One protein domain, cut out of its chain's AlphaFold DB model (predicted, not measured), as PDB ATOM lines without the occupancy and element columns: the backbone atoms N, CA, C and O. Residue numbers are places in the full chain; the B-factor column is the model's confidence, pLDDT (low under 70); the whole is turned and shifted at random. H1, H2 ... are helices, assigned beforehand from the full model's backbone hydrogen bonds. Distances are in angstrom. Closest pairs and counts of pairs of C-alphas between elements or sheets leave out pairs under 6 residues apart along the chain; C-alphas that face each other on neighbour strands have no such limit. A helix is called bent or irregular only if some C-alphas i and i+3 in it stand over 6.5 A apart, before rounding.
ATOM      1  N   PHE A 372       2.479  52.444  14.233       84.38
ATOM      2  CA  PHE A 372       2.074  51.185  13.627       84.38
ATOM      3  C   PHE A 372       3.170  50.141  13.788       84.38
ATOM      4  O   PHE A 372       2.914  49.110  14.395       84.38
ATOM      5  N   ASN A 373       4.407  50.434  13.376       86.19
ATOM      6  CA  ASN A 373       5.520  49.489  13.471       86.19
ATOM      7  C   ASN A 373       5.827  49.077  14.919       86.19
ATOM      8  O   ASN A 373       6.038  47.894  15.191       86.19
ATOM      9  N   VAL A 374       5.820  50.022  15.866       78.56
ATOM     10  CA  VAL A 374       6.038  49.738  17.296       78.56
ATOM     11  C   VAL A 374       4.890  48.906  17.866       78.56
ATOM     12  O   VAL A 374       5.132  47.919  18.561       78.56
ATOM     13  N   THR A 375       3.641  49.273  17.567       77.62
ATOM     14  CA  THR A 375       2.467  48.550  18.080       77.62
ATOM     15  C   THR A 375       2.365  47.160  17.458       77.62
ATOM     16  O   THR A 375       2.071  46.208  18.174       77.62
ATOM     17  N   LEU A 376       2.674  47.020  16.167       91.75
ATOM     18  CA  LEU A 376       2.694  45.754  15.438       91.75
ATOM     19  C   LEU A 376       3.767  44.824  15.995       91.75
ATOM     20  O   LEU A 376       3.463  43.689  16.349       91.75
ATOM     21  N   SER A 377       4.994  45.326  16.163       88.56
ATOM     22  CA  SER A 377       6.092  44.553  16.755       88.56
ATOM     23  C   SER A 377       5.718  44.047  18.149       88.56
ATOM     24  O   SER A 377       5.906  42.872  18.457       88.56
ATOM     25  N   LYS A 378       5.110  44.910  18.973       83.94
ATOM     26  CA  LYS A 378       4.647  44.548  20.318       83.94
ATOM     27  C   LYS A 378       3.496  43.540  20.291       83.94
ATOM     28  O   LYS A 378       3.466  42.636  21.123       83.94
ATOM     29  N   ALA A 379       2.558  43.680  19.355       85.88
ATOM     30  CA  ALA A 379       1.449  42.748  19.184       85.88
ATOM     31  C   ALA A 379       1.957  41.351  18.796       85.88
ATOM     32  O   ALA A 379       1.554  40.375  19.420       85.88
ATOM     33  N   ILE A 380       2.889  41.266  17.838       93.19
ATOM     34  CA  ILE A 380       3.516  40.008  17.404       93.19
ATOM     35  C   ILE A 380       4.299  39.368  18.557       93.19
ATOM     36  O   ILE A 380       4.118  38.186  18.840       93.19
ATOM     37  N   GLU A 381       5.118  40.143  19.274       91.75
ATOM     38  CA  GLU A 381       5.875  39.642  20.428       91.75
ATOM     39  C   GLU A 381       4.946  39.082  21.519       91.75
ATOM     40  O   GLU A 381       5.172  37.994  22.055       91.75
ATOM     41  N   ASN A 382       3.873  39.809  21.843       86.88
ATOM     42  CA  ASN A 382       2.893  39.372  22.833       86.88
ATOM     43  C   ASN A 382       2.107  38.142  22.368       86.88
ATOM     44  O   ASN A 382       1.792  37.280  23.189       86.88
ATOM     45  N   LEU A 383       1.788  38.055  21.076       93.62
ATOM     46  CA  LEU A 383       1.085  36.919  20.491       93.62
ATOM     47  C   LEU A 383       1.930  35.647  20.577       93.62
ATOM     48  O   LEU A 383       1.422  34.608  20.991       93.62
ATOM     49  N   GLU A 384       3.219  35.728  20.246       94.00
ATOM     50  CA  GLU A 384       4.133  34.587  20.356       94.00
ATOM     51  C   GLU A 384       4.287  34.125  21.808       94.00
ATOM     52  O   GLU A 384       4.167  32.932  22.092       94.00
ATOM     53  N   LYS A 385       4.419  35.062  22.757       89.00
ATOM     54  CA  LYS A 385       4.402  34.738  24.195       89.00
ATOM     55  C   LYS A 385       3.107  34.035  24.605       89.00
ATOM     56  O   LYS A 385       3.146  33.031  25.311       89.00
ATOM     57  N   LEU A 386       1.954  34.530  24.149       92.12
ATOM     58  CA  LEU A 386       0.660  33.917  24.443       92.12
ATOM     59  C   LEU A 386       0.554  32.495  23.867       92.12
ATOM     60  O   LEU A 386       0.081  31.597  24.563       92.12
ATOM     61  N   LYS A 387       1.029  32.262  22.636       94.94
ATOM     62  CA  LYS A 387       1.079  30.926  22.016       94.94
ATOM     63  C   LYS A 387       1.995  29.972  22.772       94.94
ATOM     64  O   LYS A 387       1.638  28.808  22.956       94.94
ATOM     65  N   GLU A 388       3.159  30.441  23.212       93.25
ATOM     66  CA  GLU A 388       4.085  29.653  24.027       93.25
ATOM     67  C   GLU A 388       3.417  29.224  25.338       93.25
ATOM     68  O   GLU A 388       3.388  28.034  25.663       93.25
ATOM     69  N   MET A 389       2.808  30.178  26.047       87.81
ATOM     70  CA  MET A 389       2.071  29.911  27.282       87.81
ATOM     71  C   MET A 389       0.927  28.928  27.041       87.81
ATOM     72  O   MET A 389       0.762  27.981  27.808       87.81
ATOM     73  N   TYR A 390       0.167  29.114  25.959       92.19
ATOM     74  CA  TYR A 390      -0.940  28.242  25.579       92.19
ATOM     75  C   TYR A 390      -0.468  26.805  25.362       92.19
ATOM     76  O   TYR A 390      -0.973  25.899  26.020       92.19
ATOM     77  N   ARG A 391       0.557  26.597  24.525       92.19
ATOM     78  CA  ARG A 391       1.125  25.265  24.253       92.19
ATOM     79  C   ARG A 391       1.681  24.615  25.514       92.19
ATOM     80  O   ARG A 391       1.527  23.409  25.702       92.19
ATOM     81  N   PHE A 392       2.335  25.390  26.379       87.25
ATOM     82  CA  PHE A 392       2.863  24.876  27.640       87.25
ATOM     83  C   PHE A 392       1.735  24.389  28.554       87.25
ATOM     84  O   PHE A 392       1.767  23.244  29.012       87.25
ATOM     85  N   VAL A 393       0.716  25.227  28.777       84.38
ATOM     86  CA  VAL A 393      -0.437  24.884  29.619       84.38
ATOM     87  C   VAL A 393      -1.207  23.714  29.016       84.38
ATOM     88  O   VAL A 393      -1.510  22.768  29.733       84.38
ATOM     89  N   GLU A 394      -1.465  23.710  27.708       86.69
ATOM     90  CA  GLU A 394      -2.143  22.617  27.009       86.69
ATOM     91  C   GLU A 394      -1.391  21.285  27.176       86.69
ATOM     92  O   GLU A 394      -1.986  20.284  27.580       86.69
ATOM     93  N   ASN A 395      -0.075  21.266  26.957       85.19
ATOM     94  CA  ASN A 395       0.730  20.052  27.094       85.19
ATOM     95  C   ASN A 395       0.785  19.534  28.535       85.19
ATOM     96  O   ASN A 395       0.706  18.325  28.757       85.19
ATOM     97  N   LYS A 396       0.897  20.432  29.520       77.56
ATOM     98  CA  LYS A 396       0.963  20.069  30.944       77.56
ATOM     99  C   LYS A 396      -0.415  19.781  31.551       77.56
ATOM    100  O   LYS A 396      -0.504  19.029  32.514       77.56
ATOM    101  N   SER A 397      -1.499  20.292  30.966       65.88
ATOM    102  CA  SER A 397      -2.880  20.016  31.398       65.88
ATOM    103  C   SER A 397      -3.330  18.572  31.155       65.88
ATOM    104  O   SER A 397      -4.317  18.129  31.734       65.88
ATOM    105  N   LYS A 398      -2.578  17.809  30.350       62.12
ATOM    106  CA  LYS A 398      -2.794  16.371  30.111       62.12
ATOM    107  C   LYS A 398      -2.350  15.482  31.285       62.12
ATOM    108  O   LYS A 398      -2.442  14.260  31.190       62.12
ATOM    109  N   ILE A 399      -1.855  16.061  32.383       56.09
ATOM    110  CA  ILE A 399      -1.479  15.321  33.592       56.09
ATOM    111  C   ILE A 399      -2.755  14.891  34.334       56.09
ATOM    112  O   ILE A 399      -3.552  15.709  34.785       56.09
ATOM    113  N   VAL A 400      -2.943  13.577  34.444       46.78
ATOM    114  CA  VAL A 400      -4.103  12.926  35.063       46.78
ATOM    115  C   VAL A 400      -4.128  13.211  36.575       46.78
ATOM    116  O   VAL A 400      -3.226  12.774  37.290       46.78
ATOM    117  N   CYS A 401      -5.165  13.892  37.089       48.38
ATOM    118  CA  CYS A 401      -5.472  13.853  38.530       48.38
ATOM    119  C   CYS A 401      -5.876  12.408  38.868       48.38
ATOM    120  O   CYS A 401      -6.932  11.945  38.438       48.38
ATOM    121  N   ILE A 402      -5.048  11.692  39.632       45.12
ATOM    122  CA  ILE A 402      -5.446  10.406  40.214       45.12
ATOM    123  C   ILE A 402      -6.583  10.713  41.195       45.12
ATOM    124  O   ILE A 402      -6.404  11.468  42.148       45.12
ATOM    125  N   ALA A 403      -7.776  10.200  40.900       37.38
ATOM    126  CA  ALA A 403      -8.996  10.528  41.621       37.38
ATOM    127  C   ALA A 403      -8.935  10.030  43.075       37.38
ATOM    128  O   ALA A 403      -9.151   8.853  43.350       37.38
ATOM    129  N   ILE A 404      -8.676  10.944  44.011       42.84
ATOM    130  CA  ILE A 404      -8.982  10.772  45.434       42.84
ATOM    131  C   ILE A 404     -10.224  11.624  45.699       42.84
ATOM    132  O   ILE A 404     -10.243  12.797  45.328       42.84
ATOM    133  N   TYR A 405     -11.285  11.036  46.259       40.16
ATOM    134  CA  TYR A 405     -12.548  11.742  46.500       40.16
ATOM    135  C   TYR A 405     -12.657  12.205  47.963       40.16
ATOM    136  O   TYR A 405     -12.437  11.383  48.856       40.16
ATOM    137  N   PRO A 406     -13.047  13.471  48.228       47.53
ATOM    138  CA  PRO A 406     -13.358  14.524  47.255       47.53
ATOM    139  C   PRO A 406     -12.095  15.070  46.560       47.53
ATOM    140  O   PRO A 406     -11.045  15.157  47.201       47.53
ATOM    141  N   PRO A 407     -12.177  15.444  45.265       49.47
ATOM    142  CA  PRO A 407     -11.025  15.957  44.536       49.47
ATOM    143  C   PRO A 407     -10.485  17.216  45.231       49.47
ATOM    144  O   PRO A 407     -11.279  18.089  45.599       49.47
ATOM    145  N   PRO A 408      -9.155  17.354  45.394       51.53
ATOM    146  CA  PRO A 408      -8.554  18.586  45.888       51.53
ATOM    147  C   PRO A 408      -9.051  19.798  45.078       51.53
ATOM    148  O   PRO A 408      -9.297  19.651  43.876       51.53
ATOM    149  N   PRO A 409      -9.142  21.008  45.666       49.69
ATOM    150  CA  PRO A 409      -9.562  22.224  44.959       49.69
ATOM    151  C   PRO A 409      -8.821  22.455  43.631       49.69
ATOM    152  O   PRO A 409      -9.419  22.921  42.664       49.69
ATOM    153  N   ALA A 410      -7.554  22.033  43.549       48.22
ATOM    154  CA  ALA A 410      -6.738  22.042  42.337       48.22
ATOM    155  C   ALA A 410      -7.333  21.218  41.174       48.22
ATOM    156  O   ALA A 410      -7.261  21.646  40.025       48.22
ATOM    157  N   CYS A 411      -7.988  20.082  41.435       47.53
ATOM    158  CA  CYS A 411      -8.628  19.282  40.384       47.53
ATOM    159  C   CYS A 411      -9.978  19.887  39.926       47.53
ATOM    160  O   CYS A 411     -10.455  19.549  38.847       47.53
ATOM    161  N   MET A 412     -10.580  20.822  40.678       47.91
ATOM    162  CA  MET A 412     -11.770  21.570  40.230       47.91
ATOM    163  C   MET A 412     -11.423  22.504  39.049       47.91
ATOM    164  O   MET A 412     -12.213  22.648  38.113       47.91
ATOM    165  N   PHE A 413     -10.196  23.041  39.026       54.81
ATOM    166  CA  PHE A 413      -9.671  23.854  37.919       54.81
ATOM    167  C   PHE A 413      -9.562  23.076  36.601       54.81
ATOM    168  O   PHE A 413      -9.746  23.670  35.539       54.81
ATOM    169  N   LEU A 414      -9.356  21.753  36.642       56.41
ATOM    170  CA  LEU A 414      -9.271  20.915  35.436       56.41
ATOM    171  C   LEU A 414     -10.588  20.857  34.646       56.41
ATOM    172  O   LEU A 414     -10.562  20.555  33.460       56.41
ATOM    173  N   THR A 415     -11.731  21.175  35.263       56.19
ATOM    174  CA  THR A 415     -13.024  21.224  34.551       56.19
ATOM    175  C   THR A 415     -13.237  22.532  33.782       56.19
ATOM    176  O   THR A 415     -13.895  22.537  32.746       56.19
ATOM    177  N   ILE A 416     -12.643  23.634  34.252       60.50
ATOM    178  CA  ILE A 416     -12.737  24.965  33.629       60.50
ATOM    179  C   ILE A 416     -11.607  25.170  32.608       60.50
ATOM    180  O   ILE A 416     -11.779  25.888  31.622       60.50
ATOM    181  N   LEU A 417     -10.464  24.510  32.808       73.69
ATOM    182  CA  LEU A 417      -9.271  24.678  31.983       73.69
ATOM    183  C   LEU A 417      -9.498  24.406  30.479       73.69
ATOM    184  O   LEU A 417      -9.041  25.225  29.688       73.69
ATOM    185  N   PRO A 418     -10.244  23.369  30.042       77.69
ATOM    186  CA  PRO A 418     -10.550  23.171  28.623       77.69
ATOM    187  C   PRO A 418     -11.365  24.319  28.014       77.69
ATOM    188  O   PRO A 418     -11.125  24.709  26.874       77.69
ATOM    189  N   ILE A 419     -12.304  24.891  28.779       71.62
ATOM    190  CA  ILE A 419     -13.123  26.030  28.338       71.62
ATOM    191  C   ILE A 419     -12.233  27.263  28.163       71.62
ATOM    192  O   ILE A 419     -12.300  27.927  27.129       71.62
ATOM    193  N   LEU A 420     -11.371  27.533  29.146       77.19
ATOM    194  CA  LEU A 420     -10.423  28.642  29.095       77.19
ATOM    195  C   LEU A 420      -9.422  28.481  27.942       77.19
ATOM    196  O   LEU A 420      -9.211  29.424  27.188       77.19
ATOM    197  N   LEU A 421      -8.842  27.291  27.763       86.25
ATOM    198  CA  LEU A 421      -7.929  27.010  26.654       86.25
ATOM    199  C   LEU A 421      -8.629  27.191  25.304       86.25
ATOM    200  O   LEU A 421      -8.064  27.812  24.409       86.25
ATOM    201  N   ASN A 422      -9.876  26.742  25.153       86.75
ATOM    202  CA  ASN A 422     -10.626  26.970  23.920       86.75
ATOM    203  C   ASN A 422     -10.879  28.470  23.652       86.75
ATOM    204  O   ASN A 422     -10.736  28.935  22.520       86.75
ATOM    205  N   GLN A 423     -11.208  29.247  24.689       79.19
ATOM    206  CA  GLN A 423     -11.376  30.704  24.586       79.19
ATOM    207  C   GLN A 423     -10.071  31.414  24.207       79.19
ATOM    208  O   GLN A 423     -10.071  32.275  23.322       79.19
ATOM    209  N   VAL A 424      -8.955  31.039  24.836       85.44
ATOM    210  CA  VAL A 424      -7.633  31.593  24.521       85.44
ATOM    211  C   VAL A 424      -7.217  31.219  23.099       85.44
ATOM    212  O   VAL A 424      -6.791  32.100  22.362       85.44
ATOM    213  N   ASN A 425      -7.420  29.970  22.671       94.00
ATOM    214  CA  ASN A 425      -7.124  29.534  21.304       94.00
ATOM    215  C   ASN A 425      -7.934  30.323  20.264       94.00
ATOM    216  O   ASN A 425      -7.379  30.848  19.308       94.00
ATOM    217  N   THR A 426      -9.236  30.500  20.510       89.69
ATOM    218  CA  THR A 426     -10.099  31.336  19.658       89.69
ATOM    219  C   THR A 426      -9.580  32.776  19.589       89.69
ATOM    220  O   THR A 426      -9.557  33.385  18.523       89.69
ATOM    221  N   THR A 427      -9.120  33.320  20.721       85.19
ATOM    222  CA  THR A 427      -8.556  34.674  20.793       85.19
ATOM    223  C   THR A 427      -7.237  34.785  20.028       85.19
ATOM    224  O   THR A 427      -7.041  35.783  19.341       85.19
ATOM    225  N   ILE A 428      -6.368  33.769  20.097       93.94
ATOM    226  CA  ILE A 428      -5.130  33.684  19.308       93.94
ATOM    227  C   ILE A 428      -5.468  33.728  17.814       93.94
ATOM    228  O   ILE A 428      -4.953  34.599  17.121       93.94
ATOM    229  N   THR A 429      -6.384  32.878  17.339       95.62
ATOM    230  CA  THR A 429      -6.765  32.824  15.916       95.62
ATOM    231  C   THR A 429      -7.371  34.139  15.420       95.62
ATOM    232  O   THR A 429      -7.063  34.591  14.319       95.62
ATOM    233  N   ILE A 430      -8.226  34.784  16.222       88.44
ATOM    234  CA  ILE A 430      -8.797  36.091  15.863       88.44
ATOM    235  C   ILE A 430      -7.703  37.163  15.832       88.44
ATOM    236  O   ILE A 430      -7.663  37.958  14.898       88.44
ATOM    237  N   ALA A 431      -6.814  37.191  16.828       89.44
ATOM    238  CA  ALA A 431      -5.746  38.181  16.902       89.44
ATOM    239  C   ALA A 431      -4.720  38.024  15.768       89.44
ATOM    240  O   ALA A 431      -4.283  39.036  15.232       89.44
ATOM    241  N   GLU A 432      -4.382  36.790  15.377       96.88
ATOM    242  CA  GLU A 432      -3.571  36.487  14.188       96.88
ATOM    243  C   GLU A 432      -4.196  37.096  12.941       96.88
ATOM    244  O   GLU A 432      -3.581  37.938  12.291       96.88
ATOM    245  N   LYS A 433      -5.463  36.757  12.678       95.69
ATOM    246  CA  LYS A 433      -6.180  37.282  11.519       95.69
ATOM    247  C   LYS A 433      -6.239  38.810  11.527       95.69
ATOM    248  O   LYS A 433      -6.010  39.436  10.504       95.69
ATOM    249  N   MET A 434      -6.512  39.427  12.677       90.81
ATOM    250  CA  MET A 434      -6.548  40.887  12.791       90.81
ATOM    251  C   MET A 434      -5.184  41.540  12.550       90.81
ATOM    252  O   MET A 434      -5.137  42.664  12.062       90.81
ATOM    253  N   ILE A 435      -4.080  40.884  12.915       95.38
ATOM    254  CA  ILE A 435      -2.732  41.379  12.615       95.38
ATOM    255  C   ILE A 435      -2.467  41.292  11.108       95.38
ATOM    256  O   ILE A 435      -1.990  42.273  10.537       95.38
ATOM    257  N   ASP A 436      -2.825  40.179  10.469       96.88
ATOM    258  CA  ASP A 436      -2.674  39.991   9.021       96.88
ATOM    259  C   ASP A 436      -3.513  41.011   8.231       96.88
ATOM    260  O   ASP A 436      -2.975  41.742   7.395       96.88
ATOM    261  N   ASP A 437      -4.799  41.146   8.576       94.69
ATOM    262  CA  ASP A 437      -5.725  42.120   7.984       94.69
ATOM    263  C   ASP A 437      -5.198  43.560   8.175       94.69
ATOM    264  O   ASP A 437      -5.293  44.405   7.280       94.69
ATOM    265  N   ALA A 438      -4.584  43.862   9.325       90.19
ATOM    266  CA  ALA A 438      -4.005  45.175   9.576       90.19
ATOM    267  C   ALA A 438      -2.754  45.459   8.733       90.19
ATOM    268  O   ALA A 438      -2.563  46.594   8.295       90.19
ATOM    269  N   ILE A 439      -1.903  44.457   8.490       95.44
ATOM    270  CA  ILE A 439      -0.750  44.584   7.587       95.44
ATOM    271  C   ILE A 439      -1.236  44.852   6.158       95.44
ATOM    272  O   ILE A 439      -0.698  45.730   5.480       95.44
ATOM    273  N   GLU A 440      -2.278  44.149   5.712       95.88
ATOM    274  CA  GLU A 440      -2.881  44.366   4.396       95.88
ATOM    275  C   GLU A 440      -3.459  45.784   4.263       95.88
ATOM    276  O   GLU A 440      -3.123  46.509   3.324       95.88
ATOM    277  N   LEU A 441      -4.252  46.231   5.244       87.00
ATOM    278  CA  LEU A 441      -4.793  47.595   5.289       87.00
ATOM    279  C   LEU A 441      -3.690  48.657   5.260       87.00
ATOM    280  O   LEU A 441      -3.825  49.672   4.574       87.00
ATOM    281  N   TYR A 442      -2.588  48.422   5.974       90.19
ATOM    282  CA  TYR A 442      -1.452  49.337   5.995       90.19
ATOM    283  C   TYR A 442      -0.792  49.449   4.616       90.19
ATOM    284  O   TYR A 442      -0.543  50.560   4.141       90.19
ATOM    285  N   ASN A 443      -0.569  48.314   3.944       92.31
ATOM    286  CA  ASN A 443       0.010  48.261   2.598       92.31
ATOM    287  C   ASN A 443      -0.897  48.910   1.541       92.31
ATOM    288  O   ASN A 443      -0.399  49.516   0.595       92.31
ATOM    289  N   ASN A 444      -2.217  48.854   1.742       91.12
ATOM    290  CA  ASN A 444      -3.213  49.505   0.887       91.12
ATOM    291  C   ASN A 444      -3.367  51.018   1.153       91.12
ATOM    292  O   ASN A 444      -4.184  51.676   0.514       91.12
ATOM    293  N   GLY A 445      -2.594  51.590   2.084       82.94
ATOM    294  CA  GLY A 445      -2.610  53.022   2.405       82.94
ATOM    295  C   GLY A 445      -3.599  53.429   3.503       82.94
ATOM    296  O   GLY A 445      -3.577  54.583   3.938       82.94
ATOM    297  N   ASN A 446      -4.394  52.498   4.040       82.12
ATOM    298  CA  ASN A 446      -5.356  52.734   5.125       82.12
ATOM    299  C   ASN A 446      -4.671  52.690   6.504       82.12
ATOM    300  O   ASN A 446      -5.021  51.906   7.389       82.12
ATOM    301  N   LYS A 447      -3.661  53.545   6.704       79.25
ATOM    302  CA  LYS A 447      -2.735  53.480   7.850       79.25
ATOM    303  C   LYS A 447      -3.398  53.647   9.226       79.25
ATOM    304  O   LYS A 447      -2.976  53.017  10.191       79.25
ATOM    305  N   VAL A 448      -4.432  54.484   9.332       64.25
ATOM    306  CA  VAL A 448      -5.151  54.725  10.602       64.25
ATOM    307  C   VAL A 448      -5.997  53.515  10.991       64.25
ATOM    308  O   VAL A 448      -5.977  53.089  12.145       64.25
ATOM    309  N   GLU A 449      -6.714  52.939  10.029       70.44
ATOM    310  CA  GLU A 449      -7.544  51.755  10.247       70.44
ATOM    311  C   GLU A 449      -6.680  50.537  10.592       70.44
ATOM    312  O   GLU A 449      -6.960  49.830  11.563       70.44
ATOM    313  N   ALA A 450      -5.558  50.379   9.886       77.75
ATOM    314  CA  ALA A 450      -4.534  49.395  10.199       77.75
ATOM    315  C   ALA A 450      -4.022  49.536  11.644       77.75
ATOM    316  O   ALA A 450      -4.009  48.566  12.403       77.75
ATOM    317  N   LEU A 451      -3.667  50.753  12.075       66.88
ATOM    318  CA  LEU A 451      -3.222  51.006  13.448       66.88
ATOM    319  C   LEU A 451      -4.300  50.654  14.480       66.88
ATOM    320  O   LEU A 451      -4.004  49.982  15.469       66.88
ATOM    321  N   GLN A 452      -5.551  51.063  14.259       65.75
ATOM    322  CA  GLN A 452      -6.655  50.718  15.157       65.75
ATOM    323  C   GLN A 452      -6.853  49.202  15.261       65.75
ATOM    324  O   GLN A 452      -7.110  48.686  16.353       65.75
ATOM    325  N   MET A 453      -6.713  48.483  14.149       77.81
ATOM    326  CA  MET A 453      -6.859  47.033  14.105       77.81
ATOM    327  C   MET A 453      -5.740  46.319  14.880       77.81
ATOM    328  O   MET A 453      -6.045  45.472  15.723       77.81
ATOM    329  N   VAL A 454      -4.477  46.743  14.729       78.62
ATOM    330  CA  VAL A 454      -3.349  46.227  15.534       78.62
ATOM    331  C   VAL A 454      -3.532  46.527  17.025       78.62
ATOM    332  O   VAL A 454      -3.278  45.665  17.866       78.62
ATOM    333  N   VAL A 455      -4.008  47.724  17.388       68.44
ATOM    334  CA  VAL A 455      -4.283  48.079  18.793       68.44
ATOM    335  C   VAL A 455      -5.354  47.164  19.389       68.44
ATOM    336  O   VAL A 455      -5.201  46.693  20.520       68.44
ATOM    337  N   ARG A 456      -6.421  46.862  18.639       67.19
ATOM    338  CA  ARG A 456      -7.470  45.932  19.084       67.19
ATOM    339  C   ARG A 456      -6.923  44.515  19.253       67.19
ATOM    340  O   ARG A 456      -7.158  43.916  20.302       67.19
ATOM    341  N   ALA A 457      -6.141  44.022  18.292       78.88
ATOM    342  CA  ALA A 457      -5.497  42.712  18.375       78.88
ATOM    343  C   ALA A 457      -4.587  42.607  19.612       78.88
ATOM    344  O   ALA A 457      -4.752  41.707  20.435       78.88
ATOM    345  N   ASN A 458      -3.699  43.586  19.823       76.69
ATOM    346  CA  ASN A 458      -2.815  43.636  20.991       76.69
ATOM    347  C   ASN A 458      -3.591  43.694  22.321       76.69
ATOM    348  O   ASN A 458      -3.186  43.090  23.316       76.69
ATOM    349  N   THR A 459      -4.730  44.394  22.342       63.44
ATOM    350  CA  THR A 459      -5.620  44.447  23.513       63.44
ATOM    351  C   THR A 459      -6.189  43.066  23.838       63.44
ATOM    352  O   THR A 459      -6.116  42.624  24.985       63.44
ATOM    353  N   MET A 460      -6.699  42.351  22.831       67.88
ATOM    354  CA  MET A 460      -7.225  40.990  22.987       67.88
ATOM    355  C   MET A 460      -6.148  40.012  23.467       67.88
ATOM    356  O   MET A 460      -6.386  39.251  24.406       67.88
ATOM    357  N   ILE A 461      -4.946  40.092  22.887       80.38
ATOM    358  CA  ILE A 461      -3.786  39.294  23.304       80.38
ATOM    359  C   ILE A 461      -3.452  39.562  24.774       80.38
ATOM    360  O   ILE A 461      -3.253  38.624  25.541       80.38
ATOM    361  N   THR A 462      -3.436  40.829  25.196       71.25
ATOM    362  CA  THR A 462      -3.119  41.206  26.582       71.25
ATOM    363  C   THR A 462      -4.147  40.651  27.572       71.25
ATOM    364  O   THR A 462      -3.766  40.141  28.626       71.25
ATOM    365  N   ILE A 463      -5.442  40.693  27.231       62.59
ATOM    366  CA  ILE A 463      -6.513  40.117  28.063       62.59
ATOM    367  C   ILE A 463      -6.355  38.596  28.172       62.59
ATOM    368  O   ILE A 463      -6.377  38.060  29.279       62.59
ATOM    369  N   ALA A 464      -6.153  37.901  27.048       72.06
ATOM    370  CA  ALA A 464      -5.962  36.451  27.041       72.06
ATOM    371  C   ALA A 464      -4.701  36.034  27.813       72.06
ATOM    372  O   ALA A 464      -4.729  35.068  28.577       72.06
ATOM    373  N   LYS A 465      -3.615  36.807  27.686       78.62
ATOM    374  CA  LYS A 465      -2.394  36.609  28.466       78.62
ATOM    375  C   LYS A 465      -2.681  36.732  29.960       78.62
ATOM    376  O   LYS A 465      -2.382  35.801  30.694       78.62
ATOM    377  N   ALA A 466      -3.351  37.799  30.397       63.12
ATOM    378  CA  ALA A 466      -3.695  38.005  31.806       63.12
ATOM    379  C   ALA A 466      -4.550  36.869  32.404       63.12
ATOM    380  O   ALA A 466      -4.439  36.578  33.593       63.12
ATOM    381  N   GLN A 467      -5.380  36.211  31.591       70.06
ATOM    382  CA  GLN A 467      -6.166  35.051  32.021       70.06
ATOM    383  C   GLN A 467      -5.331  33.767  32.127       70.06
ATOM    384  O   GLN A 467      -5.543  32.972  33.042       70.06
ATOM    385  N   LEU A 468      -4.393  33.550  31.200       78.25
ATOM    386  CA  LEU A 468      -3.591  32.326  31.133       78.25
ATOM    387  C   LEU A 468      -2.354  32.363  32.048       78.25
ATOM    388  O   LEU A 468      -1.882  31.325  32.512       78.25
ATOM    389  N   GLU A 469      -1.838  33.558  32.323       77.00
ATOM    390  CA  GLU A 469      -0.590  33.798  33.047       77.00
ATOM    391  C   GLU A 469      -0.526  33.172  34.446       77.00
ATOM    392  O   GLU A 469       0.459  32.482  34.715       77.00
ATOM    393  N   PRO A 470      -1.552  33.285  35.312       63.50
ATOM    394  CA  PRO A 470      -1.517  32.636  36.622       63.50
ATOM    395  C   PRO A 470      -1.347  31.113  36.521       63.50
ATOM    396  O   PRO A 470      -0.610  30.511  37.296       63.50
ATOM    397  N   ILE A 471      -1.987  30.485  35.530       69.62
ATOM    398  CA  ILE A 471      -1.967  29.028  35.335       69.62
ATOM    399  C   ILE A 471      -0.621  28.581  34.768       69.62
ATOM    400  O   ILE A 471      -0.037  27.610  35.246       69.62
ATOM    401  N   TYR A 472      -0.108  29.308  33.773       78.38
ATOM    402  CA  TYR A 472       1.219  29.072  33.212       78.38
ATOM    403  C   TYR A 472       2.300  29.111  34.301       78.38
ATOM    404  O   TYR A 472       3.106  28.186  34.390       78.38
ATOM    405  N   ARG A 473       2.269  30.126  35.177       67.81
ATOM    406  CA  ARG A 473       3.237  30.291  36.273       67.81
ATOM    407  C   ARG A 473       3.160  29.165  37.296       67.81
ATOM    408  O   ARG A 473       4.191  28.605  37.648       67.81
ATOM    409  N   LEU A 474       1.954  28.776  37.716       61.94
ATOM    410  CA  LEU A 474       1.763  27.648  38.638       61.94
ATOM    411  C   LEU A 474       2.346  26.347  38.071       61.94
ATOM    412  O   LEU A 474       3.088  25.638  38.752       61.94
ATOM    413  N   LEU A 475       2.057  26.047  36.803       71.19
ATOM    414  CA  LEU A 475       2.561  24.840  36.148       71.19
ATOM    415  C   LEU A 475       4.081  24.882  35.944       71.19
ATOM    416  O   LEU A 475       4.747  23.861  36.096       71.19
ATOM    417  N   LYS A 476       4.645  26.053  35.636       73.81
ATOM    418  CA  LYS A 476       6.089  26.245  35.453       73.81
ATOM    419  C   LYS A 476       6.860  26.173  36.772       73.81
ATOM    420  O   LYS A 476       7.925  25.557  36.814       73.81
ATOM    421  N   ALA A 477       6.309  26.723  37.854       63.22
ATOM    422  CA  ALA A 477       6.856  26.589  39.203       63.22
ATOM    423  C   ALA A 477       6.875  25.118  39.647       63.22
ATOM    424  O   ALA A 477       7.912  24.632  40.096       63.22
ATOM    425  N   SER A 478       5.778  24.385  39.413       65.94
ATOM    426  CA  SER A 478       5.705  22.942  39.675       65.94
ATOM    427  C   SER A 478       6.749  22.150  38.877       65.94
ATOM    428  O   SER A 478       7.418  21.283  39.434       65.94
ATOM    429  N   ASP A 479       6.956  22.474  37.596       68.69
ATOM    430  CA  ASP A 479       7.966  21.813  36.755       68.69
ATOM    431  C   ASP A 479       9.400  22.118  37.219       68.69
ATOM    432  O   ASP A 479      10.269  21.253  37.163       68.69
ATOM    433  N   THR A 480       9.638  23.330  37.731       67.12
ATOM    434  CA  THR A 480      10.950  23.772  38.234       67.12
ATOM    435  C   THR A 480      11.293  23.156  39.595       67.12
ATOM    436  O   THR A 480      12.471  22.931  39.882       67.12
ATOM    437  N   ALA A 481      10.283  22.876  40.424       59.22
ATOM    438  CA  ALA A 481      10.424  22.192  41.710       59.22
ATOM    439  C   ALA A 481      10.533  20.660  41.563       59.22
ATOM    440  O   ALA A 481      11.005  19.971  42.468       59.22
ATOM    441  N   ARG A 482      10.127  20.101  40.417       62.19
ATOM    442  CA  ARG A 482      10.084  18.654  40.191       62.19
ATOM    443  C   ARG A 482      11.496  18.054  40.162       62.19
ATOM    444  O   ARG A 482      12.236  18.225  39.200       62.19
ATOM    445  N   GLY A 483      11.846  17.310  41.213       60.06
ATOM    446  CA  GLY A 483      13.132  16.612  41.339       60.06
ATOM    447  C   GLY A 483      14.230  17.387  42.073       60.06
ATOM    448  O   GLY A 483      15.340  16.870  42.166       60.06
ATOM    449  N   LYS A 484      13.933  18.578  42.608       67.75
ATOM    450  CA  LYS A 484      14.817  19.316  43.522       67.75
ATOM    451  C   LYS A 484      14.364  19.113  44.963       67.75
ATOM    452  O   LYS A 484      13.168  18.996  45.222       67.75
ATOM    453  N   SER A 485      15.305  19.085  45.899       77.56
ATOM    454  CA  SER A 485      14.970  19.151  47.326       77.56
ATOM    455  C   SER A 485      14.520  20.565  47.716       77.56
ATOM    456  O   SER A 485      14.949  21.550  47.109       77.56
ATOM    457  N   ASP A 486      13.698  20.687  48.761       73.50
ATOM    458  CA  ASP A 486      13.264  21.987  49.306       73.50
ATOM    459  C   ASP A 486      14.455  22.902  49.638       73.50
ATOM    460  O   ASP A 486      14.396  24.121  49.471       73.50
ATOM    461  N   GLU A 487      15.575  22.309  50.056       77.50
ATOM    462  CA  GLU A 487      16.807  23.010  50.412       77.50
ATOM    463  C   GLU A 487      17.524  23.593  49.177       77.50
ATOM    464  O   GLU A 487      18.022  24.722  49.210       77.50
ATOM    465  N   GLU A 488      17.490  22.884  48.044       78.06
ATOM    466  CA  GLU A 488      17.989  23.376  46.753       78.06
ATOM    467  C   GLU A 488      17.107  24.495  46.189       78.06
ATOM    468  O   GLU A 488      17.628  25.518  45.736       78.06
ATOM    469  N   VAL A 489      15.779  24.336  46.254       77.56
ATOM    470  CA  VAL A 489      14.817  25.364  45.819       77.56
ATOM    471  C   VAL A 489      14.996  26.636  46.644       77.56
ATOM    472  O   VAL A 489      15.084  27.733  46.090       77.56
ATOM    473  N   ARG A 490      15.140  26.497  47.965       83.25
ATOM    474  CA  ARG A 490      15.400  27.609  48.881       83.25
ATOM    475  C   ARG A 490      16.712  28.326  48.567       83.25
ATOM    476  O   ARG A 490      16.721  29.550  48.465       83.25
ATOM    477  N   SER A 491      17.794  27.578  48.337       83.94
ATOM    478  CA  SER A 491      19.090  28.153  47.955       83.94
ATOM    479  C   SER A 491      19.017  28.939  46.637       83.94
ATOM    480  O   SER A 491      19.622  30.007  46.506       83.94
ATOM    481  N   GLU A 492      18.260  28.444  45.653       84.00
ATOM    482  CA  GLU A 492      18.065  29.128  44.371       84.00
ATOM    483  C   GLU A 492      17.231  30.412  44.518       84.00
ATOM    484  O   GLU A 492      17.600  31.452  43.960       84.00
ATOM    485  N   LEU A 493      16.146  30.358  45.297       84.31
ATOM    486  CA  LEU A 493      15.305  31.515  45.610       84.31
ATOM    487  C   LEU A 493      16.111  32.602  46.332       84.31
ATOM    488  O   LEU A 493      16.072  33.758  45.913       84.31
ATOM    489  N   ASP A 494      16.903  32.239  47.345       86.00
ATOM    490  CA  ASP A 494      17.749  33.181  48.087       86.00
ATOM    491  C   ASP A 494      18.792  33.851  47.175       86.00
ATOM    492  O   ASP A 494      18.996  35.068  47.235       86.00
ATOM    493  N   LYS A 495      19.423  33.093  46.264       90.19
ATOM    494  CA  LYS A 495      20.357  33.648  45.265       90.19
ATOM    495  C   LYS A 495      19.672  34.650  44.331       90.19
ATOM    496  O   LYS A 495      20.196  35.749  44.131       90.19
ATOM    497  N   LYS A 496      18.507  34.297  43.777       89.31
ATOM    498  CA  LYS A 496      17.725  35.181  42.893       89.31
ATOM    499  C   LYS A 496      17.281  36.444  43.622       89.31
ATOM    500  O   LYS A 496      17.453  37.545  43.108       89.31
ATOM    501  N   LEU A 497      16.796  36.306  44.850       89.88
ATOM    502  CA  LEU A 497      16.322  37.425  45.651       89.88
ATOM    503  C   LEU A 497      17.440  38.411  46.017       89.88
ATOM    504  O   LEU A 497      17.238  39.628  45.982       89.88
ATOM    505  N   ASN A 498      18.634  37.899  46.320       89.25
ATOM    506  CA  ASN A 498      19.815  38.730  46.534       89.25
ATOM    507  C   ASN A 498      20.208  39.479  45.253       89.25
ATOM    508  O   ASN A 498      20.464  40.683  45.304       89.25
ATOM    509  N   SER A 499      20.179  38.807  44.096       93.06
ATOM    510  CA  SER A 499      20.421  39.446  42.796       93.06
ATOM    511  C   SER A 499      19.399  40.553  42.494       93.06
ATOM    512  O   SER A 499      19.787  41.665  42.132       93.06
ATOM    513  N   PHE A 500      18.108  40.304  42.729       91.88
ATOM    514  CA  PHE A 500      17.045  41.296  42.547       91.88
ATOM    515  C   PHE A 500      17.177  42.486  43.493       91.88
ATOM    516  O   PHE A 500      17.004  43.623  43.063       91.88
ATOM    517  N   THR A 501      17.547  42.248  44.753       91.75
ATOM    518  CA  THR A 501      17.792  43.321  45.727       91.75
ATOM    519  C   THR A 501      18.935  44.230  45.263       91.75
ATOM    520  O   THR A 501      18.804  45.452  45.294       91.75
ATOM    521  N   LEU A 502      20.037  43.651  44.772       93.06
ATOM    522  CA  LEU A 502      21.162  44.417  44.222       93.06
ATOM    523  C   LEU A 502      20.755  45.218  42.977       93.06
ATOM    524  O   LEU A 502      21.080  46.404  42.881       93.06
ATOM    525  N   LYS A 503      20.012  44.598  42.051       94.00
ATOM    526  CA  LYS A 503      19.530  45.266  40.836       94.00
ATOM    527  C   LYS A 503      18.578  46.420  41.163       94.00
ATOM    528  O   LYS A 503      18.741  47.509  40.620       94.00
ATOM    529  N   LEU A 504      17.633  46.220  42.082       94.31
ATOM    530  CA  LEU A 504      16.690  47.257  42.503       94.31
ATOM    531  C   LEU A 504      17.403  48.455  43.136       94.31
ATOM    532  O   LEU A 504      17.106  49.590  42.777       94.31
ATOM    533  N   ASN A 505      18.379  48.211  44.017       92.50
ATOM    534  CA  ASN A 505      19.165  49.276  44.647       92.50
ATOM    535  C   ASN A 505      19.956  50.092  43.609       92.50
ATOM    536  O   ASN A 505      20.055  51.314  43.719       92.50
ATOM    537  N   SER A 506      20.498  49.428  42.583       94.31
ATOM    538  CA  SER A 506      21.160  50.103  41.462       94.31
ATOM    539  C   SER A 506      20.188  50.983  40.669       94.31
ATOM    540  O   SER A 506      20.496  52.149  40.416       94.31
ATOM    541  N   LEU A 507      19.006  50.463  40.322       91.50
ATOM    542  CA  LEU A 507      17.978  51.218  39.601       91.50
ATOM    543  C   LEU A 507      17.466  52.409  40.422       91.50
ATOM    544  O   LEU A 507      17.312  53.501  39.884       91.50
ATOM    545  N   GLU A 508      17.268  52.234  41.727       93.38
ATOM    546  CA  GLU A 508      16.841  53.300  42.636       93.38
ATOM    547  C   GLU A 508      17.883  54.425  42.738       93.38
ATOM    548  O   GLU A 508      17.528  55.604  42.714       93.38
ATOM    549  N   ALA A 509      19.177  54.092  42.776       94.19
ATOM    550  CA  ALA A 509      20.244  55.092  42.762       94.19
ATOM    551  C   ALA A 509      20.234  55.925  41.466       94.19
ATOM    552  O   ALA A 509      20.329  57.155  41.517       94.19
ATOM    553  N   ILE A 510      20.062  55.272  40.311       93.44
ATOM    554  CA  ILE A 510      19.948  55.949  39.010       93.44
ATOM    555  C   ILE A 510      18.699  56.839  38.980       93.44
ATOM    556  O   ILE A 510      18.771  58.005  38.587       93.44
ATOM    557  N   PHE A 511      17.563  56.307  39.434       94.69
ATOM    558  CA  PHE A 511      16.287  57.012  39.487       94.69
ATOM    559  C   PHE A 511      16.345  58.270  40.365       94.69
ATOM    560  O   PHE A 511      15.890  59.333  39.945       94.69
ATOM    561  N   ASN A 512      16.983  58.203  41.534       93.00
ATOM    562  CA  ASN A 512      17.167  59.373  42.397       93.00
ATOM    563  C   ASN A 512      18.034  60.453  41.729       93.00
ATOM    564  O   ASN A 512      17.753  61.647  41.851       93.00
ATOM    565  N   GLY A 513      19.048  60.053  40.952       92.56
ATOM    566  CA  GLY A 513      19.828  60.982  40.130       92.56
ATOM    567  C   GLY A 513      18.981  61.701  39.070       92.56
ATOM    568  O   GLY A 513      19.129  62.906  38.868       92.56
ATOM    569  N   ILE A 514      18.059  60.979  38.430       90.56
ATOM    570  CA  ILE A 514      17.097  61.515  37.453       90.56
ATOM    571  C   ILE A 514      16.125  62.490  38.125       90.56
ATOM    572  O   ILE A 514      15.967  63.610  37.639       90.56
ATOM    573  N   LYS A 515      15.531  62.110  39.263       91.69
ATOM    574  CA  LYS A 515      14.598  62.946  40.039       91.69
ATOM    575  C   LYS A 515      15.218  64.309  40.373       91.69
ATOM    576  O   LYS A 515      14.645  65.344  40.036       91.69
ATOM    577  N   ASN A 516      16.458  64.310  40.866       91.12
ATOM    578  CA  ASN A 516      17.216  65.533  41.156       91.12
ATOM    579  C   ASN A 516      17.490  66.402  39.912       91.12
ATOM    580  O   ASN A 516      17.572  67.627  40.019       91.12
ATOM    581  N   ARG A 517      17.670  65.799  38.727       89.31
ATOM    582  CA  ARG A 517      17.838  66.545  37.464       89.31
ATOM    583  C   ARG A 517      16.523  67.178  37.012       89.31
ATOM    584  O   ARG A 517      16.542  68.333  36.595       89.31
ATOM    585  N   VAL A 518      15.399  66.468  37.134       86.62
ATOM    586  CA  VAL A 518      14.068  66.983  36.759       86.62
ATOM    587  C   VAL A 518      13.646  68.164  37.624       86.62
ATOM    588  O   VAL A 518      13.099  69.134  37.105       86.62
ATOM    589  N   GLU A 519      13.964  68.153  38.920       85.75
ATOM    590  CA  GLU A 519      13.654  69.276  39.813       85.75
ATOM    591  C   GLU A 519      14.270  70.604  39.346       85.75
ATOM    592  O   GLU A 519      13.654  71.660  39.537       85.75
ATOM    593  N   ARG A 520      15.434  70.538  38.682       87.56
ATOM    594  CA  ARG A 520      16.191  71.684  38.148       87.56
ATOM    595  C   ARG A 520      15.688  72.180  36.787       87.56
ATOM    596  O   ARG A 520      16.185  73.193  36.299       87.56
ATOM    597  N   ILE A 521      14.723  71.502  36.160       86.19
ATOM    598  CA  ILE A 521      14.155  71.926  34.875       86.19
ATOM    599  C   ILE A 521      13.255  73.151  35.092       86.19
ATOM    600  O   ILE A 521      12.257  73.089  35.807       86.19
ATOM    601  N   GLY A 522      13.590  74.271  34.444       63.44
ATOM    602  CA  GLY A 522      12.829  75.525  34.548       63.44
ATOM    603  C   GLY A 522      11.510  75.544  33.759       63.44
ATOM    604  O   GLY A 522      10.622  76.343  34.054       63.44
ATOM    605  N   ASN A 523      11.350  74.660  32.768       85.06
ATOM    606  CA  ASN A 523      10.126  74.562  31.972       85.06
ATOM    607  C   ASN A 523       9.023  73.827  32.758       85.06
ATOM    608  O   ASN A 523       9.102  72.617  32.960       85.06
ATOM    609  N   ARG A 524       7.969  74.557  33.152       71.00
ATOM    610  CA  ARG A 524       6.853  74.036  33.965       71.00
ATOM    611  C   ARG A 524       6.088  72.880  33.309       71.00
ATOM    612  O   ARG A 524       5.684  71.960  34.009       71.00
ATOM    613  N   VAL A 525       5.903  72.905  31.988       64.12
ATOM    614  CA  VAL A 525       5.118  71.888  31.261       64.12
ATOM    615  C   VAL A 525       5.920  70.595  31.091       64.12
ATOM    616  O   VAL A 525       5.412  69.502  31.356       64.12
ATOM    617  N   ALA A 526       7.198  70.717  30.719       71.88
ATOM    618  CA  ALA A 526       8.112  69.577  30.643       71.88
ATOM    619  C   ALA A 526       8.306  68.934  32.025       71.88
ATOM    620  O   ALA A 526       8.229  67.713  32.159       71.88
ATOM    621  N   LYS A 527       8.458  69.764  33.066       79.00
ATOM    622  CA  LYS A 527       8.582  69.319  34.456       79.00
ATOM    623  C   LYS A 527       7.350  68.541  34.927       79.00
ATOM    624  O   LYS A 527       7.510  67.413  35.372       79.00
ATOM    625  N   ALA A 528       6.135  69.060  34.727       74.94
ATOM    626  CA  ALA A 528       4.904  68.365  35.127       74.94
ATOM    627  C   ALA A 528       4.720  67.000  34.426       74.94
ATOM    628  O   ALA A 528       4.220  66.041  35.018       74.94
ATOM    629  N   THR A 529       5.140  66.892  33.161       77.56
ATOM    630  CA  THR A 529       5.071  65.630  32.405       77.56
ATOM    631  C   THR A 529       6.072  64.603  32.942       77.56
ATOM    632  O   THR A 529       5.713  63.444  33.150       77.56
ATOM    633  N   LEU A 530       7.307  65.032  33.217       79.50
ATOM    634  CA  LEU A 530       8.350  64.183  33.795       79.50
ATOM    635  C   LEU A 530       8.020  63.769  35.237       79.50
ATOM    636  O   LEU A 530       8.231  62.614  35.591       79.50
ATOM    637  N   GLU A 531       7.426  64.656  36.041       85.38
ATOM    638  CA  GLU A 531       6.970  64.363  37.409       85.38
ATOM    639  C   GLU A 531       5.918  63.245  37.447       85.38
ATOM    640  O   GLU A 531       5.949  62.396  38.337       85.38
ATOM    641  N   ARG A 532       5.025  63.171  36.450       82.94
ATOM    642  CA  ARG A 532       4.055  62.069  36.351       82.94
ATOM    643  C   ARG A 532       4.742  60.718  36.138       82.94
ATOM    644  O   ARG A 532       4.368  59.745  36.785       82.94
ATOM    645  N   ILE A 533       5.733  60.662  35.247       82.88
ATOM    646  CA  ILE A 533       6.490  59.431  34.964       82.88
ATOM    647  C   ILE A 533       7.369  59.060  36.169       82.88
ATOM    648  O   ILE A 533       7.464  57.886  36.517       82.88
ATOM    649  N   ILE A 534       7.955  60.050  36.851       88.00
ATOM    650  CA  ILE A 534       8.706  59.853  38.098       88.00
ATOM    651  C   ILE A 534       7.823  59.201  39.163       88.00
ATOM    652  O   ILE A 534       8.212  58.176  39.714       88.00
ATOM    653  N   ASN A 535       6.623  59.731  39.410       88.06
ATOM    654  CA  ASN A 535       5.709  59.168  40.409       88.06
ATOM    655  C   ASN A 535       5.318  57.714  40.094       88.06
ATOM    656  O   ASN A 535       5.181  56.898  41.003       88.06
ATOM    657  N   ASP A 536       5.148  57.374  38.815       86.38
ATOM    658  CA  ASP A 536       4.854  56.005  38.380       86.38
ATOM    659  C   ASP A 536       6.025  55.050  38.678       86.38
ATOM    660  O   ASP A 536       5.841  54.016  39.322       86.38
ATOM    661  N   VAL A 537       7.254  55.433  38.311       87.31
ATOM    662  CA  VAL A 537       8.463  54.639  38.602       87.31
ATOM    663  C   VAL A 537       8.703  54.502  40.112       87.31
ATOM    664  O   VAL A 537       9.062  53.420  40.576       87.31
ATOM    665  N   GLU A 538       8.454  55.552  40.897       92.19
ATOM    666  CA  GLU A 538       8.579  55.533  42.362       92.19
ATOM    667  C   GLU A 538       7.608  54.528  43.003       92.19
ATOM    668  O   GLU A 538       8.008  53.716  43.844       92.19
ATOM    669  N   ASN A 539       6.354  54.501  42.541       89.38
ATOM    670  CA  ASN A 539       5.368  53.513  42.975       89.38
ATOM    671  C   ASN A 539       5.768  52.085  42.579       89.38
ATOM    672  O   ASN A 539       5.632  51.162  43.383       89.38
ATOM    673  N   MET A 540       6.303  51.885  41.371       89.44
ATOM    674  CA  MET A 540       6.782  50.570  40.933       89.44
ATOM    675  C   MET A 540       7.949  50.064  41.788       89.44
ATOM    676  O   MET A 540       7.927  48.912  42.218       89.44
ATOM    677  N   ILE A 541       8.939  50.916  42.086       91.06
ATOM    678  CA  ILE A 541      10.062  50.572  42.975       91.06
ATOM    679  C   ILE A 541       9.537  50.151  44.350       91.06
ATOM    680  O   ILE A 541       9.968  49.128  44.886       91.06
ATOM    681  N   LYS A 542       8.580  50.904  44.910       92.50
ATOM    682  CA  LYS A 542       7.952  50.569  46.191       92.50
ATOM    683  C   LYS A 542       7.262  49.202  46.148       92.50
ATOM    684  O   LYS A 542       7.527  48.372  47.016       92.50
ATOM    685  N   ASN A 543       6.458  48.939  45.119       88.44
ATOM    686  CA  ASN A 543       5.765  47.659  44.955       88.44
ATOM    687  C   ASN A 543       6.754  46.487  44.857       88.44
ATOM    688  O   ASN A 543       6.548  45.451  45.482       88.44
ATOM    689  N   VAL A 544       7.866  46.643  44.128       90.62
ATOM    690  CA  VAL A 544       8.894  45.592  44.039       90.62
ATOM    691  C   VAL A 544       9.570  45.343  45.393       90.62
ATOM    692  O   VAL A 544       9.841  44.190  45.725       90.62
ATOM    693  N   LYS A 545       9.802  46.379  46.214       92.12
ATOM    694  CA  LYS A 545      10.319  46.202  47.588       92.12
ATOM    695  C   LYS A 545       9.363  45.392  48.462       92.12
ATOM    696  O   LYS A 545       9.818  44.536  49.220       92.12
ATOM    697  N   GLU A 546       8.063  45.657  48.354       90.75
ATOM    698  CA  GLU A 546       7.024  44.906  49.065       90.75
ATOM    699  C   GLU A 546       7.020  43.436  48.618       90.75
ATOM    700  O   GLU A 546       7.183  42.555  49.460       90.75
ATOM    701  N   LEU A 547       7.020  43.167  47.306       88.12
ATOM    702  CA  LEU A 547       7.085  41.801  46.765       88.12
ATOM    703  C   LEU A 547       8.356  41.046  47.186       88.12
ATOM    704  O   LEU A 547       8.288  39.868  47.534       88.12
ATOM    705  N   ILE A 548       9.521  41.705  47.195       91.25
ATOM    706  CA  ILE A 548      10.770  41.100  47.688       91.25
ATOM    707  C   ILE A 548      10.620  40.686  49.157       91.25
ATOM    708  O   ILE A 548      11.078  39.607  49.535       91.25
ATOM    709  N   ASN A 549       9.996  41.517  49.994       90.69
ATOM    710  CA  ASN A 549       9.769  41.188  51.402       90.69
ATOM    711  C   ASN A 549       8.758  40.052  51.579       90.69
ATOM    712  O   ASN A 549       8.981  39.182  52.424       90.69
ATOM    713  N   ASP A 550       7.705  40.015  50.766       87.31
ATOM    714  CA  ASP A 550       6.731  38.923  50.774       87.31
ATOM    715  C   ASP A 550       7.401  37.590  50.434       87.31
ATOM    716  O   ASP A 550       7.239  36.619  51.172       87.31
ATOM    717  N   VAL A 551       8.266  37.564  49.414       87.06
ATOM    718  CA  VAL A 551       9.059  36.372  49.078       87.06
ATOM    719  C   VAL A 551       9.977  35.958  50.233       87.06
ATOM    720  O   VAL A 551      10.037  34.772  50.554       87.06
ATOM    721  N   LYS A 552      10.644  36.896  50.930       90.81
ATOM    722  CA  LYS A 552      11.442  36.560  52.137       90.81
ATOM    723  C   LYS A 552      10.590  35.891  53.207       90.81
ATOM    724  O   LYS A 552      11.043  34.943  53.845       90.81
ATOM    725  N   ASN A 553       9.382  36.401  53.430       88.38
ATOM    726  CA  ASN A 553       8.463  35.857  54.424       88.38
ATOM    727  C   ASN A 553       7.961  34.466  54.016       88.38
ATOM    728  O   ASN A 553       7.936  33.569  54.855       88.38
ATOM    729  N   MET A 554       7.650  34.258  52.736       87.56
ATOM    730  CA  MET A 554       7.265  32.950  52.198       87.56
ATOM    731  C   MET A 554       8.393  31.923  52.339       87.56
ATOM    732  O   MET A 554       8.163  30.843  52.876       87.56
ATOM    733  N   ILE A 555       9.634  32.285  51.993       87.12
ATOM    734  CA  ILE A 555      10.810  31.420  52.191       87.12
ATOM    735  C   ILE A 555      10.996  31.060  53.675       87.12
ATOM    736  O   ILE A 555      11.279  29.908  54.005       87.12
ATOM    737  N   ARG A 556      10.820  32.021  54.595       89.50
ATOM    738  CA  ARG A 556      10.903  31.775  56.049       89.50
ATOM    739  C   ARG A 556       9.821  30.823  56.550       89.50
ATOM    740  O   ARG A 556      10.104  30.014  57.428       89.50
ATOM    741  N   ASN A 557       8.622  30.911  55.981       88.56
ATOM    742  CA  ASN A 557       7.471  30.079  56.331       88.56
ATOM    743  C   ASN A 557       7.435  28.739  55.572       88.56
ATOM    744  O   ASN A 557       6.456  28.008  55.694       88.56
ATOM    745  N   ASN A 558       8.486  28.415  54.808       85.56
ATOM    746  CA  ASN A 558       8.577  27.232  53.948       85.56
ATOM    747  C   ASN A 558       7.481  27.149  52.864       85.56
ATOM    748  O   ASN A 558       7.124  26.065  52.416       85.56
ATOM    749  N   ASP A 559       6.957  28.296  52.426       82.81
ATOM    750  CA  ASP A 559       5.976  28.415  51.343       82.81
ATOM    751  C   ASP A 559       6.688  28.634  49.992       82.81
ATOM    752  O   ASP A 559       6.662  29.713  49.391       82.81
ATOM    753  N   LEU A 560       7.436  27.613  49.563       78.50
ATOM    754  CA  LEU A 560       8.372  27.711  48.436       78.50
ATOM    755  C   LEU A 560       7.666  27.810  47.073       78.50
ATOM    756  O   LEU A 560       8.178  28.473  46.170       78.50
ATOM    757  N   GLU A 561       6.487  27.200  46.920       73.81
ATOM    758  CA  GLU A 561       5.708  27.248  45.674       73.81
ATOM    759  C   GLU A 561       5.200  28.666  45.376       73.81
ATOM    760  O   GLU A 561       5.379  29.172  44.264       73.81
ATOM    761  N   ASN A 562       4.641  29.351  46.381       74.12
ATOM    762  CA  ASN A 562       4.195  30.736  46.223       74.12
ATOM    763  C   ASN A 562       5.384  31.694  46.057       74.12
ATOM    764  O   ASN A 562       5.325  32.617  45.241       74.12
ATOM    765  N   ALA A 563       6.498  31.439  46.757       74.00
ATOM    766  CA  ALA A 563       7.731  32.208  46.591       74.00
ATOM    767  C   ALA A 563       8.273  32.140  45.149       74.00
ATOM    768  O   ALA A 563       8.669  33.171  44.596       74.00
ATOM    769  N   LEU A 564       8.251  30.957  44.519       76.56
ATOM    770  CA  LEU A 564       8.655  30.765  43.120       76.56
ATOM    771  C   LEU A 564       7.772  31.562  42.153       76.56
ATOM    772  O   LEU A 564       8.298  32.226  41.259       76.56
ATOM    773  N   ALA A 565       6.451  31.544  42.354       75.06
ATOM    774  CA  ALA A 565       5.514  32.272  41.502       75.06
ATOM    775  C   ALA A 565       5.724  33.798  41.566       75.06
ATOM    776  O   ALA A 565       5.693  34.477  40.537       75.06
ATOM    777  N   ILE A 566       5.982  34.350  42.759       76.19
ATOM    778  CA  ILE A 566       6.210  35.794  42.936       76.19
ATOM    779  C   ILE A 566       7.584  36.228  42.407       76.19
ATOM    780  O   ILE A 566       7.715  37.338  41.888       76.19
ATOM    781  N   ILE A 567       8.602  35.366  42.461       82.62
ATOM    782  CA  ILE A 567       9.939  35.715  41.964       82.62
ATOM    783  C   ILE A 567       9.945  36.047  40.464       82.62
ATOM    784  O   ILE A 567      10.683  36.941  40.048       82.62
ATOM    785  N   GLU A 568       9.090  35.408  39.662       79.31
ATOM    786  CA  GLU A 568       8.934  35.760  38.244       79.31
ATOM    787  C   GLU A 568       8.296  37.151  38.061       79.31
ATOM    788  O   GLU A 568       8.720  37.911  37.190       79.31
ATOM    789  N   HIS A 569       7.337  37.538  38.917       79.44
ATOM    790  CA  HIS A 569       6.755  38.891  38.903       79.44
ATOM    791  C   HIS A 569       7.793  39.974  39.222       79.44
ATOM    792  O   HIS A 569       7.764  41.049  38.625       79.44
ATOM    793  N   ILE A 570       8.712  39.694  40.149       84.50
ATOM    794  CA  ILE A 570       9.778  40.630  40.520       84.50
ATOM    795  C   ILE A 570      10.719  40.876  39.332       84.50
ATOM    796  O   ILE A 570      11.048  42.029  39.056       84.50
ATOM    797  N   ASP A 571      11.122  39.830  38.601       84.94
ATOM    798  CA  ASP A 571      12.019  39.976  37.442       84.94
ATOM    799  C   ASP A 571      11.400  40.832  36.326       84.94
ATOM    800  O   ASP A 571      12.045  41.736  35.787       84.94
ATOM    801  N   GLU A 572      10.128  40.594  35.997       81.62
ATOM    802  CA  GLU A 572       9.408  41.384  34.993       81.62
ATOM    803  C   GLU A 572       9.234  42.843  35.418       81.62
ATOM    804  O   GLU A 572       9.494  43.752  34.627       81.62
ATOM    805  N   ALA A 573       8.848  43.082  36.676       82.62
ATOM    806  CA  ALA A 573       8.695  44.432  37.203       82.62
ATOM    807  C   ALA A 573      10.028  45.199  37.189       82.62
ATOM    808  O   ALA A 573      10.057  46.377  36.834       82.62
ATOM    809  N   LEU A 574      11.145  44.532  37.500       86.81
ATOM    810  CA  LEU A 574      12.480  45.128  37.408       86.81
ATOM    811  C   LEU A 574      12.853  45.518  35.973       86.81
ATOM    812  O   LEU A 574      13.450  46.575  35.776       86.81
ATOM    813  N   LYS A 575      12.493  44.703  34.972       89.00
ATOM    814  CA  LYS A 575      12.710  45.030  33.552       89.00
ATOM    815  C   LYS A 575      11.888  46.244  33.111       89.00
ATOM    816  O   LYS A 575      12.406  47.083  32.376       89.00
ATOM    817  N   ASP A 576      10.642  46.372  33.572       82.88
ATOM    818  CA  ASP A 576       9.799  47.531  33.241       82.88
ATOM    819  C   ASP A 576      10.299  48.819  33.922       82.88
ATOM    820  O   ASP A 576      10.390  49.867  33.281       82.88
ATOM    821  N   ILE A 577      10.729  48.736  35.189       87.44
ATOM    822  CA  ILE A 577      11.389  49.854  35.889       87.44
ATOM    823  C   ILE A 577      12.636  50.302  35.118       87.44
ATOM    824  O   ILE A 577      12.808  51.494  34.861       87.44
ATOM    825  N   GLU A 578      13.491  49.361  34.716       91.44
ATOM    826  CA  GLU A 578      14.708  49.638  33.947       91.44
ATOM    827  C   GLU A 578      14.400  50.326  32.607       91.44
ATOM    828  O   GLU A 578      15.014  51.341  32.272       91.44
ATOM    829  N   LEU A 579      13.395  49.848  31.868       88.19
ATOM    830  CA  LEU A 579      12.958  50.460  30.612       88.19
ATOM    831  C   LEU A 579      12.457  51.900  30.809       88.19
ATOM    832  O   LEU A 579      12.816  52.797  30.035       88.19
ATOM    833  N   LYS A 580      11.648  52.145  31.846       86.38
ATOM    834  CA  LYS A 580      11.124  53.484  32.156       86.38
ATOM    835  C   LYS A 580      12.221  54.439  32.615       86.38
ATOM    836  O   LYS A 580      12.240  55.584  32.168       86.38
ATOM    837  N   ILE A 581      13.171  53.970  33.424       89.81
ATOM    838  CA  ILE A 581      14.359  54.741  33.814       89.81
ATOM    839  C   ILE A 581      15.176  55.127  32.577       89.81
ATOM    840  O   ILE A 581      15.491  56.302  32.401       89.81
ATOM    841  N   ASN A 582      15.450  54.183  31.673       85.62
ATOM    842  CA  ASN A 582      16.175  54.460  30.429       85.62
ATOM    843  C   ASN A 582      15.424  55.453  29.527       85.62
ATOM    844  O   ASN A 582      16.036  56.270  28.841       85.62
ATOM    845  N   THR A 583      14.091  55.407  29.533       82.75
ATOM    846  CA  THR A 583      13.253  56.367  28.802       82.75
ATOM    847  C   THR A 583      13.359  57.762  29.417       82.75
ATOM    848  O   THR A 583      13.623  58.721  28.696       82.75
ATOM    849  N   LEU A 584      13.255  57.875  30.746       82.56
ATOM    850  CA  LEU A 584      13.454  59.133  31.473       82.56
ATOM    851  C   LEU A 584      14.836  59.737  31.202       82.56
ATOM    852  O   LEU A 584      14.935  60.936  30.965       82.56
ATOM    853  N   GLN A 585      15.893  58.921  31.170       86.56
ATOM    854  CA  GLN A 585      17.245  59.388  30.843       86.56
ATOM    855  C   GLN A 585      17.362  59.971  29.435       86.56
ATOM    856  O   GLN A 585      18.152  60.882  29.234       86.56
ATOM    857  N   LYS A 586      16.608  59.452  28.460       84.88
ATOM    858  CA  LYS A 586      16.608  59.981  27.087       84.88
ATOM    859  C   LYS A 586      15.814  61.281  26.956       84.88
ATOM    860  O   LYS A 586      16.053  62.035  26.020       84.88
ATOM    861  N   MET A 587      14.856  61.518  27.853       77.94
ATOM    862  CA  MET A 587      14.014  62.719  27.854       77.94
ATOM    863  C   MET A 587      14.660  63.918  28.570       77.94
ATOM    864  O   MET A 587      14.187  65.038  28.379       77.94
ATOM    865  N   ILE A 588      15.693  63.691  29.395       77.56
ATOM    866  CA  ILE A 588      16.408  64.705  30.200       77.56
ATOM    867  C   ILE A 588      17.836  64.876  29.704       77.56
ATOM    868  O   ILE A 588      18.246  66.037  29.499       77.56
TER     869      ILE A 588
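What this domain is: This is residues 372 to 588 of the 588 residues of the protein "ATP-grasp domain-containing protein" of Ignisphaera aggregans (UniProt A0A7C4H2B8). Two separate bundles of three long helices, H1, H2 and H3a in one and H4, H5 and H6 in the other, are joined by the short arm H3b, which crosses from H1 to H6 and leaves a gap between the bundles elsewhere. Residues 404 to 409 stick out beyond the first bundle. The printed part has 217 residues with six named helices, H1 to H6 in order along the chain, and no named strand; the class is all helix. The whole is loose, with a radius of gyration of the C-alphas of 21.5 A, and flat, spanning 69 by 53 by 24 A.

Where its parts are: H1, residues 372 to 397, begins at C-alpha 372 (2.074, 51.185, 13.627) and is 36.2 A long. H2, residues 409 to 443, is 50.6 A long, has a kink of 45 degrees near residue 416, and is only just irregular: C-alphas 415 and 418 are 6.7 A apart. H3, residues 447 to 481, was assigned as one helix by its hydrogen bonds but is bent, with C-alphas 467 and 470 7.0 A apart. Its arms are H3a, residues 447 to 467, 30.6 A long, and H3b, residues 470 to 481, beginning at C-alpha 470 (-1.517, 32.636, 36.622). H4, residues 486 to 519, is 48.2 A long; H5, residues 524 to 556, is 47.9 A long; H6, residues 560 to 587, is 41.0 A long and ends at C-alpha 587 (14.014, 62.719, 27.854).

How they stand to each other: H1, H2 and H3a form an up and down bundle, each running against the one before it. The hairpin H1 and H2 touches at Leu 383 and Ile 428, closest C-alphas 7.1 A apart, at a shallow tilt of 27 degrees. The hairpin H2 and H3a touches at Ala 438 and Ala 450, closest C-alphas 4.3 A apart. H3a and H3b stand at a steep tilt of 54 degrees. H3b touches H1 with residues 471 to 475 alone; the closest C-alphas, Val 393 and Tyr 472, are 5.8 A apart. H6 touches H3b with residues 561 to 565 alone; the closest C-alphas, Ala 477 and Leu 564, are 6.0 A apart. H4, H5 and H6 form the second up and down bundle; H5 and H6, a hairpin, touch at Val 551 and Ala 563, closest C-alphas 5.0 A apart. H4 and H6 touch, running the same way at a shallow tilt of 22 degrees, with the C-alphas of Phe 511 and Ile 581 closest at 6.4 A. H1 is apart from H4, H5 and H6. Every O i to N i+4 pair is within hydrogen-bond range in H1, H3a, H3b, H4 and H5, against 25 of 31 in H2 and 22 of 24 in H6.

The domain as a whole: The C-alphas of Tyr 405 and Gly 522, the two farthest apart, are 69.7 A from each other. The printed part has no cut. The link from H1 to H2, 11 residues, is long; the other links are tight. Mean pLDDT of the printed part is 80.2, with 43 residues under 70, among them residues 397 to 416 and 477 to 484.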